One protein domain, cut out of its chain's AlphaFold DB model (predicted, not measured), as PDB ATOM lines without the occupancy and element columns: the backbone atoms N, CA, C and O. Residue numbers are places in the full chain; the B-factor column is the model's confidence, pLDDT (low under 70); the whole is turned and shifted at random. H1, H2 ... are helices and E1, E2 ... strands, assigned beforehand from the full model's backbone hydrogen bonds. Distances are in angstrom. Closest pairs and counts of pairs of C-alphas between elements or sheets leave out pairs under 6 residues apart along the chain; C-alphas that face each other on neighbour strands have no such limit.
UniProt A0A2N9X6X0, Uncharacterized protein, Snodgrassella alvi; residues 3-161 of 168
ATOM      1  N   PHE A   3     -36.269  24.114  24.367       96.19
ATOM      2  CA  PHE A   3     -37.424  23.743  25.187       96.19
ATOM      3  C   PHE A   3     -38.680  23.703  24.315       96.19
ATOM      4  O   PHE A   3     -38.984  24.687  23.644       96.19
ATOM      5  N   GLY A   4     -39.417  22.590  24.330       96.06
ATOM      6  CA  GLY A   4     -40.652  22.419  23.556       96.06
ATOM      7  C   GLY A   4     -40.491  21.678  22.228       96.06
ATOM      8  O   GLY A   4     -39.494  20.999  21.997       96.06
ATOM      9  N   ASP A   5     -41.512  21.801  21.380       95.94
ATOM     10  CA  ASP A   5     -41.596  21.164  20.062       95.94
ATOM     11  C   ASP A   5     -41.598  22.257  18.976       95.94
ATOM     12  O   ASP A   5     -42.543  23.053  18.942       95.94
ATOM     13  N   PRO A   6     -40.571  22.323  18.105       94.50
ATOM     14  CA  PRO A   6     -40.457  23.308  17.024       94.50
ATOM     15  C   PRO A   6     -41.679  23.422  16.107       94.50
ATOM     16  O   PRO A   6     -41.967  24.514  15.610       94.50
ATOM     17  N   TYR A   7     -42.429  22.332  15.915       94.38
ATOM     18  CA  TYR A   7     -43.623  22.350  15.076       94.38
ATOM     19  C   TYR A   7     -44.779  23.123  15.729       94.38
ATOM     20  O   TYR A   7     -45.599  23.736  15.038       94.38
ATOM     21  N   PHE A   8     -44.853  23.093  17.061       95.69
ATOM     22  CA  PHE A   8     -45.889  23.761  17.843       95.69
ATOM     23  C   PHE A   8     -45.386  25.099  18.382       95.69
ATOM     24  O   PHE A   8     -45.713  26.154  17.844       95.69
ATOM     25  N   PHE A   9     -44.603  25.044  19.452       97.12
ATOM     26  CA  PHE A   9     -44.030  26.194  20.123       97.12
ATOM     27  C   PHE A   9     -42.771  25.743  20.849       97.12
ATOM     28  O   PHE A   9     -42.784  24.782  21.629       97.12
ATOM     29  N   CYS A  10     -41.677  26.441  20.588       96.88
ATOM     30  CA  CYS A  10     -40.389  26.124  21.156       96.88
ATOM     31  C   CYS A  10     -39.592  27.399  21.425       96.88
ATOM     32  O   CYS A  10     -39.687  28.391  20.702       96.88
ATOM     33  N   ILE A  11     -38.803  27.362  22.490       95.50
ATOM     34  CA  ILE A  11     -37.856  28.409  22.853       95.50
ATOM     35  C   ILE A  11     -36.462  27.802  22.810       95.50
ATOM     36  O   ILE A  11     -36.219  26.727  23.358       95.50
ATOM     37  N   SER A  12     -35.525  28.506  22.187       93.44
ATOM     38  CA  SER A  12     -34.110  28.161  22.256       93.44
ATOM     39  C   SER A  12     -33.300  29.369  22.675       93.44
ATOM     40  O   SER A  12     -33.558  30.484  22.230       93.44
ATOM     41  N   PHE A  13     -32.305  29.150  23.520       91.56
ATOM     42  CA  PHE A  13     -31.359  30.199  23.860       91.56
ATOM     43  C   PHE A  13     -29.989  29.631  24.187       91.56
ATOM     44  O   PHE A  13     -29.863  28.464  24.566       91.56
ATOM     45  N   ASP A  14     -28.968  30.461  24.033       89.25
ATOM     46  CA  ASP A  14     -27.596  30.128  24.391       89.25
ATOM     47  C   ASP A  14     -26.898  31.340  25.000       89.25
ATOM     48  O   ASP A  14     -27.067  32.459  24.511       89.25
ATOM     49  N   VAL A  15     -26.134  31.120  26.071       87.50
ATOM     50  CA  VAL A  15     -25.387  32.182  26.759       87.50
ATOM     51  C   VAL A  15     -24.087  32.401  25.994       87.50
ATOM     52  O   VAL A  15     -23.244  31.511  25.926       87.50
ATOM     53  N   ALA A  16     -23.919  33.588  25.416       83.94
ATOM     54  CA  ALA A  16     -22.719  33.950  24.664       83.94
ATOM     55  C   ALA A  16     -21.686  34.660  25.551       83.94
ATOM     56  O   ALA A  16     -20.487  34.426  25.414       83.94
ATOM     57  N   TYR A  17     -22.159  35.501  26.474       81.06
ATOM     58  CA  TYR A  17     -21.331  36.239  27.420       81.06
ATOM     59  C   TYR A  17     -21.886  36.027  28.834       81.06
ATOM     60  O   TYR A  17     -22.895  36.645  29.194       81.06
ATOM     61  N   PRO A  18     -21.279  35.128  29.630       74.31
ATOM     62  CA  PRO A  18     -21.662  34.958  31.026       74.31
ATOM     63  C   PRO A  18     -21.299  36.218  31.824       74.31
ATOM     64  O   PRO A  18     -20.347  36.919  31.480       74.31
ATOM     65  N   SER A  19     -22.041  36.505  32.898       67.69
ATOM     66  CA  SER A  19     -21.733  37.645  33.771       67.69
ATOM     67  C   SER A  19     -20.311  37.526  34.331       67.69
ATOM     68  O   SER A  19     -19.973  36.532  34.975       67.69
ATOM     69  N   GLU A  20     -19.475  38.543  34.106       59.78
ATOM     70  CA  GLU A  20     -18.094  38.558  34.605       59.78
ATOM     71  C   GLU A  20     -17.991  38.969  36.088       59.78
ATOM     72  O   GLU A  20     -16.918  38.832  36.670       59.78
ATOM     73  N   ASN A  21     -19.074  39.429  36.739       52.28
ATOM     74  CA  ASN A  21     -19.044  39.862  38.144       52.28
ATOM     75  C   ASN A  21     -20.326  39.506  38.921       52.28
ATOM     76  O   ASN A  21     -21.429  39.898  38.551       52.28
ATOM     77  N   LEU A  22     -20.148  38.837  40.068       49.28
ATOM     78  CA  LEU A  22     -21.168  38.440  41.062       49.28
ATOM     79  C   LEU A  22     -21.808  39.615  41.834       49.28
ATOM     80  O   LEU A  22     -22.455  39.406  42.858       49.28
ATOM     81  N   THR A  23     -21.602  40.858  41.401       50.00
ATOM     82  CA  THR A  23     -22.100  42.050  42.095       50.00
ATOM     83  C   THR A  23     -23.334  42.596  41.380       50.00
ATOM     84  O   THR A  23     -23.225  43.281  40.367       50.00
ATOM     85  N   ASP A  24     -24.494  42.247  41.935       48.00
ATOM     86  CA  ASP A  24     -25.833  42.847  41.804       48.00
ATOM     87  C   ASP A  24     -26.537  42.916  40.436       48.00
ATOM     88  O   ASP A  24     -27.724  43.239  40.395       48.00
ATOM     89  N   SER A  25     -25.915  42.514  39.326       53.41
ATOM     90  CA  SER A  25     -26.654  42.310  38.069       53.41
ATOM     91  C   SER A  25     -26.093  41.139  37.262       53.41
ATOM     92  O   SER A  25     -25.174  41.311  36.462       53.41
ATOM     93  N   ASN A  26     -26.665  39.944  37.443       59.41
ATOM     94  CA  ASN A  26     -26.414  38.791  36.571       59.41
ATOM     95  C   ASN A  26     -27.069  39.027  35.202       59.41
ATOM     96  O   ASN A  26     -28.149  38.521  34.894       59.41
ATOM     97  N   ILE A  27     -26.428  39.871  34.399       67.75
ATOM     98  CA  ILE A  27     -26.792  40.116  33.008       67.75
ATOM     99  C   ILE A  27     -26.017  39.096  32.185       67.75
ATOM    100  O   ILE A  27     -24.835  39.272  31.900       67.75
ATOM    101  N   GLU A  28     -26.679  37.996  31.846       79.56
ATOM    102  CA  GLU A  28     -26.166  37.031  30.878       79.56
ATOM    103  C   GLU A  28     -26.631  37.463  29.492       79.56
ATOM    104  O   GLU A  28     -27.836  37.558  29.236       79.56
ATOM    105  N   LEU A  29     -25.665  37.747  28.613       84.06
ATOM    106  CA  LEU A  29     -25.952  38.092  27.229       84.06
ATOM    107  C   LEU A  29     -25.885  36.848  26.358       84.06
ATOM    108  O   LEU A  29     -25.010  35.993  26.522       84.06
ATOM    109  N   GLY A  30     -26.793  36.745  25.399       86.12
ATOM    110  CA  GLY A  30     -26.820  35.578  24.540       86.12
ATOM    111  C   GLY A  30     -27.705  35.716  23.325       86.12
ATOM    112  O   GLY A  30     -28.040  36.814  22.893       86.12
ATOM    113  N   ILE A  31     -28.049  34.562  22.767       88.31
ATOM    114  CA  ILE A  31     -28.959  34.416  21.637       88.31
ATOM    115  C   ILE A  31     -30.258  33.842  22.185       88.31
ATOM    116  O   ILE A  31     -30.217  32.865  22.930       88.31
ATOM    117  N   PHE A  32     -31.395  34.411  21.797       91.19
ATOM    118  CA  PHE A  32     -32.723  33.903  22.132       91.19
ATOM    119  C   PHE A  32     -33.556  33.793  20.857       91.19
ATOM    120  O   PHE A  32     -33.569  34.716  20.040       91.19
ATOM    121  N   ASN A  33     -34.261  32.678  20.684       92.44
ATOM    122  CA  ASN A  33     -35.154  32.455  19.556       92.44
ATOM    123  C   ASN A  33     -36.473  31.848  20.029       92.44
ATOM    124  O   ASN A  33     -36.470  30.866  20.779       92.44
ATOM    125  N   PHE A  34     -37.578  32.349  19.483       94.69
ATOM    126  CA  PHE A  34     -38.797  31.551  19.379       94.69
ATOM    127  C   PHE A  34     -38.729  30.698  18.118       94.69
ATOM    128  O   PHE A  34     -38.164  31.109  17.103       94.69
ATOM    129  N   ILE A  35     -39.306  29.507  18.183       95.38
ATOM    130  CA  ILE A  35     -39.462  28.608  17.049       95.38
ATOM    131  C   ILE A  35     -40.930  28.196  17.007       95.38
ATOM    132  O   ILE A  35     -41.450  27.625  17.968       95.38
ATOM    133  N   ILE A  36     -41.605  28.554  15.919       95.06
ATOM    134  CA  ILE A  36     -43.037  28.316  15.706       95.06
ATOM    135  C   ILE A  36     -43.186  27.801  14.277       95.06
ATOM    136  O   ILE A  36     -42.714  28.448  13.346       95.06
ATOM    137  N   GLU A  37     -43.814  26.637  14.100       93.81
ATOM    138  CA  GLU A  37     -43.948  25.975  12.789       93.81
ATOM    139  C   GLU A  37     -42.611  25.746  12.071       93.81
ATOM    140  O   GLU A  37     -42.492  25.985  10.872       93.81
ATOM    141  N   ASP A  38     -41.587  25.322  12.814       91.75
ATOM    142  CA  ASP A  38     -40.216  25.136  12.316       91.75
ATOM    143  C   ASP A  38     -39.561  26.423  11.760       91.75
ATOM    144  O   ASP A  38     -38.474  26.379  11.175       91.75
ATOM    145  N   VAL A  39     -40.180  27.590  11.973       90.69
ATOM    146  CA  VAL A  39     -39.639  28.903  11.609       90.69
ATOM    147  C   VAL A  39     -38.955  29.525  12.817       90.69
ATOM    148  O   VAL A  39     -39.540  29.644  13.892       90.69
ATOM    149  N   PHE A  40     -37.708  29.954  12.627       89.75
ATOM    150  CA  PHE A  40     -36.948  30.673  13.640       89.75
ATOM    151  C   PHE A  40     -37.318  32.154  13.641       89.75
ATOM    152  O   PHE A  40     -37.220  32.834  12.619       89.75
ATOM    153  N   PHE A  41     -37.631  32.659  14.827       88.12
ATOM    154  CA  PHE A  41     -37.761  34.075  15.138       88.12
ATOM    155  C   PHE A  41     -36.583  34.430  16.042       88.12
ATOM    156  O   PHE A  41     -36.683  34.290  17.264       88.12
ATOM    157  N   PRO A  42     -35.424  34.786  15.462       84.12
ATOM    158  CA  PRO A  42     -34.245  35.106  16.243       84.12
ATOM    159  C   PRO A  42     -34.319  36.540  16.747       84.12
ATOM    160  O   PRO A  42     -34.597  37.452  15.971       84.12
ATOM    161  N   GLY A  43     -33.959  36.780  18.003       71.44
ATOM    162  CA  GLY A  43     -33.588  38.132  18.399       71.44
ATOM    163  C   GLY A  43     -32.419  38.622  17.525       71.44
ATOM    164  O   GLY A  43     -31.389  37.958  17.415       71.44
ATOM    165  N   LYS A  44     -32.538  39.789  16.883       69.69
ATOM    166  CA  LYS A  44     -31.406  40.511  16.265       69.69
ATOM    167  C   LYS A  44     -30.259  40.862  17.243       69.69
ATOM    168  O   LYS A  44     -30.320  41.856  17.954       69.69
ATOM    169  N   GLY A  45     -29.147  40.131  17.168       61.12
ATOM    170  CA  GLY A  45     -27.888  40.459  17.863       61.12
ATOM    171  C   GLY A  45     -27.542  39.492  19.000       61.12
ATOM    172  O   GLY A  45     -28.289  38.561  19.266       61.12
ATOM    173  N   GLY A  46     -26.377  39.680  19.629       55.12
ATOM    174  CA  GLY A  46     -25.870  38.831  20.726       55.12
ATOM    175  C   GLY A  46     -25.881  39.498  22.108       55.12
ATOM    176  O   GLY A  46     -25.280  38.971  23.037       55.12
ATOM    177  N   ASN A  47     -26.527  40.663  22.233       57.03
ATOM    178  CA  ASN A  47     -26.561  41.475  23.456       57.03
ATOM    179  C   ASN A  47     -27.918  41.376  24.171       57.03
ATOM    180  O   ASN A  47     -28.389  42.359  24.739       57.03
ATOM    181  N   TRP A  48     -28.568  40.213  24.114       67.94
ATOM    182  CA  TRP A  48     -29.867  40.014  24.750       67.94
ATOM    183  C   TRP A  48     -29.712  39.696  26.221       67.94
ATOM    184  O   TRP A  48     -29.073  38.701  26.544       67.94
ATOM    185  N   THR A  49     -30.337  40.485  27.093       83.00
ATOM    186  CA  THR A  49     -30.405  40.174  28.520       83.00
ATOM    187  C   THR A  49     -31.326  38.971  28.715       83.00
ATOM    188  O   THR A  49     -32.527  39.116  28.949       83.00
ATOM    189  N   LEU A  50     -30.764  37.763  28.614       87.25
ATOM    190  CA  LEU A  50     -31.517  36.507  28.671       87.25
ATOM    191  C   LEU A  50     -32.350  36.410  29.952       87.25
ATOM    192  O   LEU A  50     -33.480  35.924  29.920       87.25
ATOM    193  N   SER A  51     -31.828  36.939  31.061       85.88
ATOM    194  CA  SER A  51     -32.538  37.008  32.337       85.88
ATOM    195  C   SER A  51     -33.821  37.840  32.265       85.88
ATOM    196  O   SER A  51     -34.831  37.417  32.823       85.88
ATOM    197  N   MET A  52     -33.835  38.967  31.547       86.38
ATOM    198  CA  MET A  52     -35.038  39.785  31.346       86.38
ATOM    199  C   MET A  52     -36.044  39.078  30.443       86.38
ATOM    200  O   MET A  52     -37.209  38.956  30.815       86.38
ATOM    201  N   THR A  53     -35.590  38.541  29.307       89.88
ATOM    202  CA  THR A  53     -36.453  37.795  28.382       89.88
ATOM    203  C   THR A  53     -37.124  36.602  29.072       89.88
ATOM    204  O   THR A  53     -38.331  36.404  28.955       89.88
ATOM    205  N   ILE A  54     -36.359  35.816  29.833       90.75
ATOM    206  CA  ILE A  54     -36.882  34.642  30.540       90.75
ATOM    207  C   ILE A  54     -37.774  35.054  31.714       90.75
ATOM    208  O   ILE A  54     -38.774  34.383  31.961       90.75
ATOM    209  N   SER A  55     -37.457  36.144  32.421       89.94
ATOM    210  CA  SER A  55     -38.309  36.644  33.510       89.94
ATOM    211  C   SER A  55     -39.663  37.111  32.983       89.94
ATOM    212  O   SER A  55     -40.678  36.671  33.509       89.94
ATOM    213  N   HIS A  56     -39.686  37.875  31.885       92.19
ATOM    214  CA  HIS A  56     -40.921  38.277  31.208       92.19
ATOM    215  C   HIS A  56     -41.796  37.067  30.852       92.19
ATOM    216  O   HIS A  56     -42.987  37.033  31.157       92.19
ATOM    217  N   LEU A  57     -41.198  36.028  30.261       94.00
ATOM    218  CA  LEU A  57     -41.934  34.811  29.922       94.00
ATOM    219  C   LEU A  57     -42.443  34.077  31.164       94.00
ATOM    220  O   LEU A  57     -43.575  33.603  31.170       94.00
ATOM    221  N   LYS A  58     -41.636  33.991  32.225       93.25
ATOM    222  CA  LYS A  58     -42.050  33.358  33.483       93.25
ATOM    223  C   LYS A  58     -43.194  34.112  34.158       93.25
ATOM    224  O   LYS A  58     -44.101  33.457  34.656       93.25
ATOM    225  N   GLU A  59     -43.190  35.440  34.135       92.25
ATOM    226  CA  GLU A  59     -44.302  36.270  34.621       92.25
ATOM    227  C   GLU A  59     -45.580  36.031  33.800       92.25
ATOM    228  O   GLU A  59     -46.673  35.930  34.358       92.25
ATOM    229  N   ALA A  60     -45.445  35.815  32.488       94.62
ATOM    230  CA  ALA A  60     -46.572  35.495  31.619       94.62
ATOM    231  C   ALA A  60     -47.239  34.138  31.934       94.62
ATOM    232  O   ALA A  60     -48.366  33.906  31.497       94.62
ATOM    233  N   VAL A  61     -46.602  33.235  32.695       95.19
ATOM    234  CA  VAL A  61     -47.207  31.944  33.083       95.19
ATOM    235  C   VAL A  61     -48.476  32.146  33.912       95.19
ATOM    236  O   VAL A  61     -49.491  31.510  33.621       95.19
ATOM    237  N   ASP A  62     -48.448  33.056  34.885       91.94
ATOM    238  CA  ASP A  62     -49.611  33.358  35.730       91.94
ATOM    239  C   ASP A  62     -50.738  34.006  34.901       91.94
ATOM    240  O   ASP A  62     -51.933  33.752  35.101       91.94
ATOM    241  N   GLU A  63     -50.365  34.803  33.897       95.38
ATOM    242  CA  GLU A  63     -51.311  35.386  32.946       95.38
ATOM    243  C   GLU A  63     -51.932  34.333  32.020       95.38
ATOM    244  O   GLU A  63     -53.115  34.425  31.700       95.38
ATOM    245  N   ILE A  64     -51.171  33.314  31.607       96.75
ATOM    246  CA  ILE A  64     -51.682  32.199  30.797       96.75
ATOM    247  C   ILE A  64     -52.712  31.396  31.595       96.75
ATOM    248  O   ILE A  64     -53.772  31.060  31.065       96.75
ATOM    249  N   GLU A  65     -52.439  31.112  32.871       93.62
ATOM    250  CA  GLU A  65     -53.376  30.384  33.735       93.62
ATOM    251  C   GLU A  65     -54.701  31.130  33.924       93.62
ATOM    252  O   GLU A  65     -55.772  30.517  33.927       93.62
ATOM    253  N   SER A  66     -54.632  32.455  34.051       93.12
ATOM    254  CA  SER A  66     -55.796  33.331  34.215       93.12
ATOM    255  C   SER A  66     -56.382  33.839  32.890       93.12
ATOM    256  O   SER A  66     -57.366  34.583  32.901       93.12
ATOM    257  N   CYS A  67     -55.835  33.414  31.745       95.62
ATOM    258  CA  CYS A  67     -56.268  33.860  30.426       95.62
ATOM    259  C   CYS A  67     -57.745  33.499  30.187       95.62
ATOM    260  O   CYS A  67     -58.130  32.331  30.378       95.62
ATOM    261  N   PRO A  68     -58.579  34.451  29.730       95.62
ATOM    262  CA  PRO A  68     -59.980  34.179  29.454       95.62
ATOM    263  C   PRO A  68     -60.145  33.198  28.293       95.62
ATOM    264  O   PRO A  68     -59.328  33.129  27.374       95.62
ATOM    265  N   GLU A  69     -61.228  32.425  28.348       96.62
ATOM    266  CA  GLU A  69     -61.628  31.547  27.251       96.62
ATOM    267  C   GLU A  69     -62.431  32.335  26.226       96.62
ATOM    268  O   GLU A  69     -63.503  32.862  26.526       96.62
ATOM    269  N   ILE A  70     -61.944  32.358  24.990       97.12
ATOM    270  CA  ILE A  70     -62.590  33.074  23.894       97.12
ATOM    271  C   ILE A  70     -63.292  32.080  22.975       97.12
ATOM    272  O   ILE A  70     -62.803  30.983  22.691       97.12
ATOM    273  N   GLN A  71     -64.474  32.464  22.494       96.69
ATOM    274  CA  GLN A  71     -65.180  31.685  21.483       96.69
ATOM    275  C   GLN A  71     -64.354  31.602  20.195       96.69
ATOM    276  O   GLN A  71     -63.881  32.611  19.680       96.69
ATOM    277  N   GLU A  72     -64.246  30.406  19.615       95.62
ATOM    278  CA  GLU A  72     -63.464  30.178  18.389       95.62
ATOM    279  C   GLU A  72     -63.930  31.048  17.213       95.62
ATOM    280  O   GLU A  72     -63.119  31.469  16.396       95.62
ATOM    281  N   SER A  73     -65.224  31.374  17.137       95.69
ATOM    282  CA  SER A  73     -65.763  32.305  16.135       95.69
ATOM    283  C   SER A  73     -65.160  33.709  16.242       95.69
ATOM    284  O   SER A  73     -64.932  34.347  15.217       95.69
ATOM    285  N   VAL A  74     -64.877  34.176  17.461       96.31
ATOM    286  CA  VAL A  74     -64.239  35.472  17.726       96.31
ATOM    287  C   VAL A  74     -62.748  35.400  17.404       96.31
ATOM    288  O   VAL A  74     -62.255  36.265  16.686       96.31
ATOM    289  N   ILE A  75     -62.062  34.335  17.841       97.00
ATOM    290  CA  ILE A  75     -60.639  34.074  17.534       97.00
ATOM    291  C   ILE A  75     -60.392  34.056  16.017       97.00
ATOM    292  O   ILE A  75     -59.377  34.547  15.532       97.00
ATOM    293  N   ASN A  76     -61.330  33.497  15.253       95.31
ATOM    294  CA  ASN A  76     -61.237  33.382  13.799       95.31
ATOM    295  C   ASN A  76     -61.714  34.629  13.039       95.31
ATOM    296  O   ASN A  76     -61.746  34.611  11.807       95.31
ATOM    297  N   SER A  77     -62.113  35.694  13.737       96.31
ATOM    298  CA  SER A  77     -62.510  36.935  13.076       96.31
ATOM    299  C   SER A  77     -61.290  37.654  12.470       96.31
ATOM    300  O   SER A  77     -60.207  37.618  13.056       96.31
ATOM    301  N   PRO A  78     -61.435  38.340  11.319       92.81
ATOM    302  CA  PRO A  78     -60.313  39.017  10.661       92.81
ATOM    303  C   PRO A  78     -59.616  40.077  11.523       92.81
ATOM    304  O   PRO A  78     -58.422  40.295  11.374       92.81
ATOM    305  N   THR A  79     -60.350  40.712  12.438       93.31
ATOM    306  CA  THR A  79     -59.850  41.786  13.308       93.31
ATOM    307  C   THR A  79     -59.367  41.267  14.662       93.31
ATOM    308  O   THR A  79     -59.082  42.057  15.559       93.31
ATOM    309  N   PHE A  80     -59.330  39.945  14.873       96.19
ATOM    310  CA  PHE A  80     -59.015  39.388  16.186       96.19
ATOM    311  C   PHE A  80     -57.617  39.784  16.663       96.19
ATOM    312  O   PHE A  80     -57.467  40.124  17.828       96.19
ATOM    313  N   CYS A  81     -56.615  39.779  15.780       94.69
ATOM    314  CA  CYS A  81     -55.234  40.078  16.167       94.69
ATOM    315  C   CYS A  81     -55.057  41.530  16.628       94.69
ATOM    316  O   CYS A  81     -54.391  41.761  17.628       94.69
ATOM    317  N   GLU A  82     -55.694  42.481  15.940       93.56
ATOM    318  CA  GLU A  82     -55.702  43.902  16.321       93.56
ATOM    319  C   GLU A  82     -56.421  44.092  17.662       93.56
ATOM    320  O   GLU A  82     -55.895  44.697  18.594       93.56
ATOM    321  N   ASN A  83     -57.601  43.483  17.812       95.44
ATOM    322  CA  ASN A  83     -58.338  43.521  19.074       95.44
ATOM    323  C   ASN A  83     -57.530  42.884  20.217       95.44
ATOM    324  O   ASN A  83     -57.554  43.381  21.341       95.44
ATOM    325  N   LEU A  84     -56.811  41.794  19.937       97.12
ATOM    326  CA  LEU A  84     -55.941  41.116  20.887       97.12
ATOM    327  C   LEU A  84     -54.796  42.033  21.318       97.12
ATOM    328  O   LEU A  84     -54.656  42.253  22.519       97.12
ATOM    329  N   SER A  85     -54.034  42.619  20.388       95.38
ATOM    330  CA  SER A  85     -52.944  43.544  20.730       95.38
ATOM    331  C   SER A  85     -53.447  44.741  21.532       95.38
ATOM    332  O   SER A  85     -52.893  45.056  22.585       95.38
ATOM    333  N   HIS A  86     -54.558  45.353  21.118       95.69
ATOM    334  CA  HIS A  86     -55.121  46.506  21.823       95.69
ATOM    335  C   HIS A  86     -55.632  46.139  23.219       95.69
ATOM    336  O   HIS A  86     -55.429  46.903  24.161       95.69
ATOM    337  N   SER A  87     -56.217  44.947  23.395       96.19
ATOM    338  CA  SER A  87     -56.622  44.446  24.719       96.19
ATOM    339  C   SER A  87     -55.451  44.204  25.672       96.19
ATOM    340  O   SER A  87     -55.626  44.204  26.889       96.19
ATOM    341  N   LEU A  88     -54.250  44.028  25.120       95.06
ATOM    342  CA  LEU A  88     -52.992  43.889  25.850       95.06
ATOM    343  C   LEU A  88     -52.293  45.239  26.060       95.06
ATOM    344  O   LEU A  88     -51.131  45.265  26.460       95.06
ATOM    345  N   GLN A  89     -52.993  46.347  25.794       93.88
ATOM    346  CA  GLN A  89     -52.457  47.707  25.829       93.88
ATOM    347  C   GLN A  89     -51.228  47.878  24.918       93.88
ATOM    348  O   GLN A  89     -50.295  48.615  25.235       93.88
ATOM    349  N   PHE A  90     -51.232  47.187  23.774       91.50
ATOM    350  CA  PHE A  90     -50.132  47.173  22.820       91.50
ATOM    351  C   PHE A  90     -50.563  47.800  21.489       91.50
ATOM    352  O   PHE A  90     -51.503  47.321  20.851       91.50
ATOM    353  N   LEU A  91     -49.867  48.859  21.068       91.31
ATOM    354  CA  LEU A  91     -50.039  49.485  19.754       91.31
ATOM    355  C   LEU A  91     -49.170  48.776  18.714       91.31
ATOM    356  O   LEU A  91     -47.984  48.538  18.944       91.31
ATOM    357  N   LEU A  92     -49.754  48.472  17.564       89.75
ATOM    358  CA  LEU A  92     -49.045  47.956  16.401       89.75
ATOM    359  C   LEU A  92     -48.482  49.120  15.581       89.75
ATOM    360  O   LEU A  92     -49.068  50.198  15.529       89.75
ATOM    361  N   GLU A  93     -47.385  48.902  14.852       88.88
ATOM    362  CA  GLU A  93     -46.860  49.932  13.936       88.88
ATOM    363  C   GLU A  93     -47.832  50.278  12.797       88.88
ATOM    364  O   GLU A  93     -47.719  51.333  12.171       88.88
ATOM    365  N   THR A  94     -48.789  49.392  12.520       88.75
ATOM    366  CA  THR A  94     -49.856  49.603  11.540       88.75
ATOM    367  C   THR A  94     -50.996  50.472  12.053       88.75
ATOM    368  O   THR A  94     -51.820  50.904  11.243       88.75
ATOM    369  N   ASP A  95     -51.063  50.728  13.361       91.88
ATOM    370  CA  ASP A  95     -52.111  51.563  13.931       91.88
ATOM    371  C   ASP A  95     -51.961  53.029  13.479       91.88
ATOM    372  O   ASP A  95     -50.852  53.520  13.226       91.88
ATOM    373  N   PRO A  96     -53.075  53.776  13.372       93.50
ATOM    374  CA  PRO A  96     -53.023  55.217  13.167       93.50
ATOM    375  C   PRO A  96     -52.153  55.904  14.229       93.50
ATOM    376  O   PRO A  96     -52.188  55.554  15.405       93.50
ATOM    377  N   ARG A  97     -51.398  56.936  13.834       90.12
ATOM    378  CA  ARG A  97     -50.492  57.664  14.751       90.12
ATOM    379  C   ARG A  97     -51.212  58.329  15.927       90.12
ATOM    380  O   ARG A  97     -50.577  58.632  16.930       90.12
ATOM    381  N   ASP A  98     -52.493  58.617  15.756       93.69
ATOM    382  CA  ASP A  98     -53.404  59.218  16.725       93.69
ATOM    383  C   ASP A  98     -54.357  58.189  17.352       93.69
ATOM    384  O   ASP A  98     -55.353  58.566  17.967       93.69
ATOM    385  N   TYR A  99     -54.078  56.890  17.195       92.88
ATOM    386  CA  TYR A  99     -54.886  55.851  17.813       92.88
ATOM    387  C   TYR A  99     -54.695  55.843  19.331       92.88
ATOM    388  O   TYR A  99     -53.580  55.748  19.844       92.88
ATOM    389  N   GLU A 100     -55.810  55.907  20.052       93.31
ATOM    390  CA  GLU A 100     -55.838  55.832  21.506       93.31
ATOM    391  C   GLU A 100     -56.343  54.458  21.942       93.31
ATOM    392  O   GLU A 100     -57.454  54.037  21.592       93.31
ATOM    393  N   LEU A 101     -55.526  53.768  22.740       94.06
ATOM    394  CA  LEU A 101     -55.925  52.522  23.376       94.06
ATOM    395  C   LEU A 101     -57.084  52.782  24.334       94.06
ATOM    396  O   LEU A 101     -57.071  53.712  25.143       94.06
ATOM    397  N   LYS A 102     -58.096  51.929  24.235       90.62
ATOM    398  CA  LYS A 102     -59.233  51.927  25.150       90.62
ATOM    399  C   LYS A 102     -58.998  50.886  26.230       90.62
ATOM    400  O   LYS A 102     -58.348  49.868  25.996       90.62
ATOM    401  N   ASP A 103     -59.586  51.129  27.393       89.94
ATOM    402  CA  ASP A 103     -59.699  50.099  28.414       89.94
ATOM    403  C   ASP A 103     -60.764  49.093  27.959       89.94
ATOM    404  O   ASP A 103     -61.955  49.411  27.870       89.94
ATOM    405  N   VAL A 104     -60.309  47.912  27.550       91.88
ATOM    406  CA  VAL A 104     -61.142  46.816  27.051       91.88
ATOM    407  C   VAL A 104     -60.768  45.540  27.787       91.88
ATOM    408  O   VAL A 104     -59.666  45.409  28.316       91.88
ATOM    409  N   GLU A 105     -61.690  44.581  27.812       93.06
ATOM    410  CA  GLU A 105     -61.423  43.284  28.425       93.06
ATOM    411  C   GLU A 105     -60.235  42.601  27.737       93.06
ATOM    412  O   GLU A 105     -60.176  42.510  26.509       93.06
ATOM    413  N   LYS A 106     -59.287  42.126  28.549       95.25
ATOM    414  CA  LYS A 106     -58.089  41.418  28.097       95.25
ATOM    415  C   LYS A 106     -58.491  40.169  27.310       95.25
ATOM    416  O   LYS A 106     -59.262  39.360  27.808       95.25
ATOM    417  N   LEU A 107     -57.952  39.985  26.105       97.12
ATOM    418  CA  LEU A 107     -58.284  38.846  25.233       97.12
ATOM    419  C   LEU A 107     -57.202  37.754  25.199       97.12
ATOM    420  O   LEU A 107     -57.346  36.741  24.519       97.12
ATOM    421  N   GLY A 108     -56.088  37.932  25.897       97.44
ATOM    422  CA  GLY A 108     -54.995  36.975  25.814       97.44
ATOM    423  C   GLY A 108     -53.818  37.356  26.681       97.44
ATOM    424  O   GLY A 108     -54.000  37.998  27.709       97.44
ATOM    425  N   VAL A 109     -52.614  36.989  26.257       97.88
ATOM    426  CA  VAL A 109     -51.361  37.281  26.965       97.88
ATOM    427  C   VAL A 109     -50.312  37.761  25.970       97.88
ATOM    428  O   VAL A 109     -50.189  37.202  24.877       97.88
ATOM    429  N   ASN A 110     -49.550  38.790  26.342       96.38
ATOM    430  CA  ASN A 110     -48.400  39.221  25.560       96.38
ATOM    431  C   ASN A 110     -47.190  38.357  25.923       96.38
ATOM    432  O   ASN A 110     -46.765  38.363  27.073       96.38
ATOM    433  N   LEU A 111     -46.645  37.630  24.948       96.50
ATOM    434  CA  LEU A 111     -45.422  36.843  25.123       96.50
ATOM    435  C   LEU A 111     -44.207  37.503  24.480       96.50
ATOM    436  O   LEU A 111     -43.145  36.890  24.448       96.50
ATOM    437  N   THR A 112     -44.376  38.694  23.907       93.75
ATOM    438  CA  THR A 112     -43.341  39.408  23.169       93.75
ATOM    439  C   THR A 112     -42.357  40.039  24.149       93.75
ATOM    440  O   THR A 112     -42.708  41.043  24.776       93.75
ATOM    441  N   PRO A 113     -41.109  39.543  24.248       90.50
ATOM    442  CA  PRO A 113     -40.081  40.267  24.978       90.50
ATOM    443  C   PRO A 113     -39.861  41.631  24.315       90.50
ATOM    444  O   PRO A 113     -39.947  41.735  23.089       90.50
ATOM    445  N   LEU A 114     -39.567  42.664  25.105       86.25
ATOM    446  CA  LEU A 114     -39.405  44.053  24.640       86.25
ATOM    447  C   LEU A 114     -38.539  44.141  23.373       86.25
ATOM    448  O   LEU A 114     -38.886  44.748  22.367       86.25
ATOM    449  N   GLU A 115     -37.450  43.404  23.429       83.69
ATOM    450  CA  GLU A 115     -36.419  43.218  22.425       83.69
ATOM    451  C   GLU A 115     -36.890  42.660  21.074       83.69
ATOM    452  O   GLU A 115     -36.379  43.020  20.008       83.69
ATOM    453  N   PHE A 116     -37.882  41.773  21.109       88.56
ATOM    454  CA  PHE A 116     -38.548  41.263  19.915       88.56
ATOM    455  C   PHE A 116     -39.491  42.318  19.342       88.56
ATOM    456  O   PHE A 116     -39.513  42.516  18.125       88.56
ATOM    457  N   GLY A 117     -40.196  43.038  20.219       87.00
ATOM    458  CA  GLY A 117     -41.053  44.159  19.844       87.00
ATOM    459  C   GLY A 117     -40.291  45.229  19.061       87.00
ATOM    460  O   GLY A 117     -40.750  45.631  17.994       87.00
ATOM    461  N   ASP A 118     -39.081  45.587  19.502       84.44
ATOM    462  CA  ASP A 118     -38.179  46.527  18.808       84.44
ATOM    463  C   ASP A 118     -37.762  46.052  17.403       84.44
ATOM    464  O   ASP A 118     -37.352  46.839  16.545       84.44
ATOM    465  N   CYS A 119     -37.848  44.744  17.144       84.56
ATOM    466  CA  CYS A 119     -37.573  44.153  15.839       84.56
ATOM    467  C   CYS A 119     -38.815  44.058  14.941       84.56
ATOM    468  O   CYS A 119     -38.690  43.569  13.813       84.56
ATOM    469  N   GLY A 120     -39.982  44.498  15.421       87.25
ATOM    470  CA  GLY A 120     -41.272  44.304  14.764       87.25
ATOM    471  C   GLY A 120     -41.763  42.857  14.845       87.25
ATOM    472  O   GLY A 120     -42.529  42.423  13.980       87.25
ATOM    473  N   TYR A 121     -41.280  42.087  15.825       91.00
ATOM    474  CA  TYR A 121     -41.743  40.731  16.087       91.00
ATOM    475  C   TYR A 121     -42.746  40.755  17.226       91.00
ATOM    476  O   TYR A 121     -42.429  41.218  18.316       91.00
ATOM    477  N   TYR A 122     -43.938  40.228  16.978       93.81
ATOM    478  CA  TYR A 122     -45.007  40.164  17.970       93.81
ATOM    479  C   TYR A 122     -45.444  38.724  18.143       93.81
ATOM    480  O   TYR A 122     -45.568  38.006  17.154       93.81
ATOM    481  N   ILE A 123     -45.657  38.306  19.385       96.06
ATOM    482  CA  ILE A 123     -46.096  36.966  19.766       96.06
ATOM    483  C   ILE A 123     -47.129  37.119  20.881       96.06
ATOM    484  O   ILE A 123     -46.818  37.528  22.000       96.06
ATOM    485  N   PHE A 124     -48.373  36.775  20.574       97.69
ATOM    486  CA  PHE A 124     -49.497  36.841  21.495       97.69
ATOM    487  C   PHE A 124     -50.122  35.464  21.671       97.69
ATOM    488  O   PHE A 124     -50.224  34.684  20.726       97.69
ATOM    489  N   TYR A 125     -50.577  35.184  22.884       98.44
ATOM    490  CA  TYR A 125     -51.290  33.965  23.237       98.44
ATOM    491  C   TYR A 125     -52.774  34.247  23.435       98.44
ATOM    492  O   TYR A 125     -53.141  35.253  24.038       98.44
ATOM    493  N   ALA A 126     -53.622  33.329  22.983       98.19
ATOM    494  CA  ALA A 126     -55.034  33.277  23.342       98.19
ATOM    495  C   ALA A 126     -55.488  31.815  23.446       98.19
ATOM    496  O   ALA A 126     -54.838  30.912  22.913       98.19
ATOM    497  N   ARG A 127     -56.629  31.559  24.091       97.69
ATOM    498  CA  ARG A 127     -57.179  30.200  24.195       97.69
ATOM    499  C   ARG A 127     -58.684  30.146  23.986       97.69
ATOM    500  O   ARG A 127     -59.421  31.051  24.372       97.69
ATOM    501  N   SER A 128     -59.137  29.037  23.413       96.75
ATOM    502  CA  SER A 128     -60.527  28.595  23.502       96.75
ATOM    503  C   SER A 128     -60.643  27.474  24.533       96.75
ATOM    504  O   SER A 128     -59.661  27.013  25.115       96.75
ATOM    505  N   LYS A 129     -61.860  26.966  24.718       94.38
ATOM    506  CA  LYS A 129     -62.105  25.776  25.537       94.38
ATOM    507  C   LYS A 129     -61.387  24.515  25.023       94.38
ATOM    508  O   LYS A 129     -61.188  23.573  25.786       94.38
ATOM    509  N   LYS A 130     -61.074  24.445  23.723       93.69
ATOM    510  CA  LYS A 130     -60.549  23.230  23.075       93.69
ATOM    511  C   LYS A 130     -59.070  23.312  22.723       93.69
ATOM    512  O   LYS A 130     -58.433  22.268  22.628       93.69
ATOM    513  N   GLN A 131     -58.551  24.516  22.497       95.94
ATOM    514  CA  GLN A 131     -57.243  24.714  21.881       95.94
ATOM    515  C   GLN A 131     -56.585  26.003  22.377       95.94
ATOM    516  O   GLN A 131     -57.269  26.963  22.740       95.94
ATOM    517  N   GLU A 132     -55.258  26.028  22.339       97.56
ATOM    518  CA  GLU A 132     -54.451  27.235  22.488       97.56
ATOM    519  C   GLU A 132     -54.055  27.783  21.119       97.56
ATOM    520  O   GLU A 132     -54.002  27.054  20.126       97.56
ATOM    521  N   TYR A 133     -53.761  29.075  21.074       98.19
ATOM    522  CA  TYR A 133     -53.368  29.768  19.862       98.19
ATOM    523  C   TYR A 133     -52.173  30.661  20.154       98.19
ATOM    524  O   TYR A 133     -52.173  31.400  21.140       98.19
ATOM    525  N   ILE A 134     -51.193  30.630  19.256       97.75
ATOM    526  CA  ILE A 134     -50.182  31.679  19.158       97.75
ATOM    527  C   ILE A 134     -50.446  32.479  17.893       97.75
ATOM    528  O   ILE A 134     -50.543  31.930  16.793       97.75
ATOM    529  N   PHE A 135     -50.558  33.786  18.074       97.31
ATOM    530  CA  PHE A 135     -50.604  34.775  17.016       97.31
ATOM    531  C   PHE A 135     -49.242  35.423  16.928       97.31
ATOM    532  O   PHE A 135     -48.737  35.916  17.933       97.31
ATOM    533  N   TYR A 136     -48.637  35.412  15.749       95.31
ATOM    534  CA  TYR A 136     -47.286  35.916  15.593       95.31
ATOM    535  C   TYR A 136     -47.110  36.729  14.316       95.31
ATOM    536  O   TYR A 136     -47.700  36.433  13.278       95.31
ATOM    537  N   SER A 137     -46.286  37.767  14.395       93.31
ATOM    538  CA  SER A 137     -45.914  38.625  13.274       93.31
ATOM    539  C   SER A 137     -44.402  38.791  13.246       93.31
ATOM    540  O   SER A 137     -43.771  38.879  14.295       93.31
ATOM    541  N   TYR A 138     -43.828  38.839  12.044       90.00
ATOM    542  CA  TYR A 138     -42.406  39.120  11.818       90.00
ATOM    543  C   TYR A 138     -42.173  40.417  11.028       90.00
ATOM    544  O   TYR A 138     -41.065  40.682  10.560       90.00
ATOM    545  N   ASN A 139     -43.233  41.190  10.797       89.88
ATOM    546  CA  ASN A 139     -43.230  42.345   9.908       89.88
ATOM    547  C   ASN A 139     -44.000  43.524  10.514       89.88
ATOM    548  O   ASN A 139     -44.813  44.149   9.834       89.88
ATOM    549  N   ALA A 140     -43.735  43.808  11.791       88.56
ATOM    550  CA  ALA A 140     -44.285  44.950  12.514       88.56
ATOM    551  C   ALA A 140     -45.823  44.981  12.540       88.56
ATOM    552  O   ALA A 140     -46.450  46.035  12.485       88.56
ATOM    553  N   GLY A 141     -46.454  43.806  12.620       88.12
ATOM    554  CA  GLY A 141     -47.910  43.690  12.711       88.12
ATOM    555  C   GLY A 141     -48.643  43.814  11.375       88.12
ATOM    556  O   GLY A 141     -49.859  43.666  11.357       88.12
ATOM    557  N   LEU A 142     -47.934  43.998  10.249       89.44
ATOM    558  CA  LEU A 142     -48.547  44.046   8.913       89.44
ATOM    559  C   LEU A 142     -49.295  42.758   8.567       89.44
ATOM    560  O   LEU A 142     -50.349  42.810   7.941       89.44
ATOM    561  N   ASN A 143     -48.741  41.606   8.949       89.81
ATOM    562  CA  ASN A 143     -49.410  40.318   8.841       89.81
ATOM    563  C   ASN A 143     -49.253  39.548  10.150       89.81
ATOM    564  O   ASN A 143     -48.133  39.370  10.638       89.81
ATOM    565  N   PHE A 144     -50.367  39.032  10.662       94.06
ATOM    566  CA  PHE A 144     -50.372  38.038  11.725       94.06
ATOM    567  C   PHE A 144     -50.630  36.651  11.150       94.06
ATOM    568  O   PHE A 144     -51.558  36.429  10.371       94.06
ATOM    569  N   LEU A 145     -49.794  35.713  11.567       94.81
ATOM    570  CA  LEU A 145     -49.988  34.288  11.395       94.81
ATOM    571  C   LEU A 145     -50.567  33.716  12.685       94.81
ATOM    572  O   LEU A 145     -50.367  34.260  13.770       94.81
ATOM    573  N   LYS A 146     -51.307  32.619  12.559       96.00
ATOM    574  CA  LYS A 146     -51.971  31.949  13.677       96.00
ATOM    575  C   LYS A 146     -51.598  30.477  13.664       96.00
ATOM    576  O   LYS A 146     -51.867  29.796  12.677       96.00
ATOM    577  N   LYS A 147     -51.074  29.983  14.785       96.88
ATOM    578  CA  LYS A 147     -50.813  28.563  15.018       96.88
ATOM    579  C   LYS A 147     -51.723  28.019  16.110       96.88
ATOM    580  O   LYS A 147     -51.806  28.586  17.194       96.88
ATOM    581  N   GLU A 148     -52.381  26.903  15.816       97.50
ATOM    582  CA  GLU A 148     -53.126  26.100  16.788       97.50
ATOM    583  C   GLU A 148     -52.172  25.182  17.559       97.50
ATOM    584  O   GLU A 148     -51.318  24.517  16.965       97.50
ATOM    585  N   LEU A 149     -52.327  25.140  18.882       97.50
ATOM    586  CA  LEU A 149     -51.421  24.454  19.800       97.50
ATOM    587  C   LEU A 149     -52.185  23.570  20.783       97.50
ATOM    588  O   LEU A 149     -53.225  24.008  21.288       97.50
ATOM    589  N   PRO A 150     -51.689  22.359  21.109       95.44
ATOM    590  CA  PRO A 150     -52.252  21.524  22.169       95.44
ATOM    591  C   PRO A 150     -52.447  22.303  23.475       95.44
ATOM    592  O   PRO A 150     -51.677  23.207  23.776       95.44
ATOM    593  N   LEU A 151     -53.453  21.935  24.270       94.75
ATOM    594  CA  LEU A 151     -53.688  22.581  25.564       94.75
ATOM    595  C   LEU A 151     -52.453  22.498  26.475       94.75
ATOM    596  O   LEU A 151     -51.826  21.442  26.583       94.75
ATOM    597  N   ASN A 152     -52.174  23.589  27.189       95.50
ATOM    598  CA  ASN A 152     -51.013  23.790  28.054       95.50
ATOM    599  C   ASN A 152     -49.656  23.759  27.334       95.50
ATOM    600  O   ASN A 152     -48.628  23.673  28.007       95.50
ATOM    601  N   CYS A 153     -49.611  23.811  26.000       96.88
ATOM    602  CA  CYS A 153     -48.361  23.743  25.247       96.88
ATOM    603  C   CYS A 153     -47.427  24.888  25.645       96.88
ATOM    604  O   CYS A 153     -46.309  24.640  26.095       96.88
ATOM    605  N   VAL A 154     -47.909  26.129  25.566       97.62
ATOM    606  CA  VAL A 154     -47.086  27.320  25.824       97.62
ATOM    607  C   VAL A 154     -46.622  27.363  27.276       97.62
ATOM    608  O   VAL A 154     -45.430  27.510  27.544       97.62
ATOM    609  N   LYS A 155     -47.554  27.154  28.212       97.06
ATOM    610  CA  LYS A 155     -47.258  27.105  29.646       97.06
ATOM    611  C   LYS A 155     -46.176  26.075  29.956       97.06
ATOM    612  O   LYS A 155     -45.188  26.412  30.596       97.06
ATOM    613  N   ASN A 156     -46.340  24.837  29.488       96.88
ATOM    614  CA  ASN A 156     -45.397  23.760  29.783       96.88
ATOM    615  C   ASN A 156     -43.997  24.069  29.243       96.88
ATOM    616  O   ASN A 156     -43.012  23.807  29.930       96.88
ATOM    617  N   VAL A 157     -43.908  24.656  28.044       97.56
ATOM    618  CA  VAL A 157     -42.626  25.073  27.464       97.56
ATOM    619  C   VAL A 157     -41.961  26.128  28.339       97.56
ATOM    620  O   VAL A 157     -40.819  25.930  28.748       97.56
ATOM    621  N   ILE A 158     -42.670  27.199  28.698       96.69
ATOM    622  CA  ILE A 158     -42.106  28.278  29.518       96.69
ATOM    623  C   ILE A 158     -41.731  27.776  30.921       96.69
ATOM    624  O   ILE A 158     -40.639  28.062  31.410       96.69
ATOM    625  N   SER A 159     -42.596  26.987  31.563       94.94
ATOM    626  CA  SER A 159     -42.338  26.426  32.894       94.94
ATOM    627  C   SER A 159     -41.157  25.453  32.916       94.94
ATOM    628  O   SER A 159     -40.525  25.305  33.957       94.94
ATOM    629  N   SER A 160     -40.830  24.813  31.786       94.56
ATOM    630  CA  SER A 160     -39.666  23.921  31.674       94.56
ATOM    631  C   SER A 160     -38.324  24.654  31.582       94.56
ATOM    632  O   SER A 160     -37.280  24.009  31.649       94.56
ATOM    633  N   ILE A 161     -38.329  25.985  31.434       92.50
ATOM    634  CA  ILE A 161     -37.101  26.777  31.327       92.50
ATOM    635  C   ILE A 161     -36.396  26.835  32.688       92.50
ATOM    636  O   ILE A 161     -36.690  27.664  33.564       92.50
TER     637      ILE A 161
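AT A GLANCE: This is residues 3 to 161 of the 168 residues of an uncharacterized protein of Snodgrassella alvi (UniProt A0A2N9X6X0). Two small antiparallel sheets, E1 to E4 and E5 to E7, follow one another along the longest axis, with the long E2 and E3 hairpin running to one end and the short helix H2 at the other. H1 and H5 pack over one face of the four-stranded sheet, H3 crosses over the three-stranded one, and a long stretch with no named element, residues 88 to 113, links H3 to H4. The printed part has 159 residues with five named helices and seven named strands, in the order E1 E2 E3 E4 H1 H2 H3 H4 E5 E6 E7 H5; the class is mixed, helices and strands. The sheets run E1 E2 E3 E4 and E5 E6 E7, both antiparallel throughout. The whole is compact, with a radius of gyration of the C-alphas of 15.9 A, and spans 50 by 37 by 27 A.

HOW THE PARTS SIT: E1, residues 3 to 5, E2, residues 9 to 17, E3, residues 29 to 36, and E4, residues 39 to 42, form a meander, each strand the antiparallel neighbour of the one before; E1 and E4 are its edge strands. N 3 and O 11 are 2.8 A apart across the hairpin E1 and E2, N 12 and O 33 2.9 A across E2 and E3, and N 41 and O 34 2.8 A across E3 and E4. H1, residues 50 to 65, is on this sheet at a height of 11.7 A, over E3 and along the strands, at 5 degrees to E3 on the local plane. The closest C-alphas of H1 and E3, those of Leu 50 and Leu 29, are 6.0 A apart. H2, residues 72 to 75, and H3, residues 80 to 87, are close but not clearly touching, with the C-alphas of Val 74 and Phe 80 closest at 6.7 A. H4, residues 114 to 117, only grazes the first sheet, with residue 116. E5, residues 122 to 127, E6, residues 132 to 137, and E7, residues 145 to 149, form a second meander. N 124 and O 135 are 2.8 A apart across the hairpin E5 and E6, and N 147 and O 134 2.8 A across E6 and E7. H3 is on this sheet at a height of 9.5 A, over E5 and across the strands, at 81 degrees to E5 on the local plane; H2 and H4 only graze it. H5, residues 153 to 159, is on the first sheet on the same face as H1, at a height of 8.1 A. H1 touches H5 with residues 57 to 64 alone, at a steep tilt of 52 degrees, opposite ways; their closest C-alphas, those of Val 61 and Lys 155, are 5.9 A apart. Every O i to N i+4 pair is within hydrogen-bond range in H3 and H5, and 10 of 12 are in H1; H2 and H4 are too short for such a pair.

IN THESE COORDINATES: E1 begins at C-alpha 3, (-37.424, 23.743, 25.187). From first to last C-alpha, E2 is 25.9 A long, E3 22.8 A, H1 23.3 A, E5 16.9 A, E6 17.0 A and E7 13.0 A. H1 begins at C-alpha 50, (-31.517, 36.507, 28.671), and H5 ends at C-alpha 159, (-42.338, 26.426, 32.894).

THE WHOLE: The C-alphas of Asn 21 and Ser 73 are the two farthest apart, at 52.2 A, while those of Phe 3 and Ile 161, first and last printed, are 6.9 A apart. The printed part has no cut. The links E2 to E3 and H3 to H4 are long, with 11 and 26 residues. The mean pLDDT of the printed part is 89.7; residues 19 to 27 and 44 to 48 are under 70.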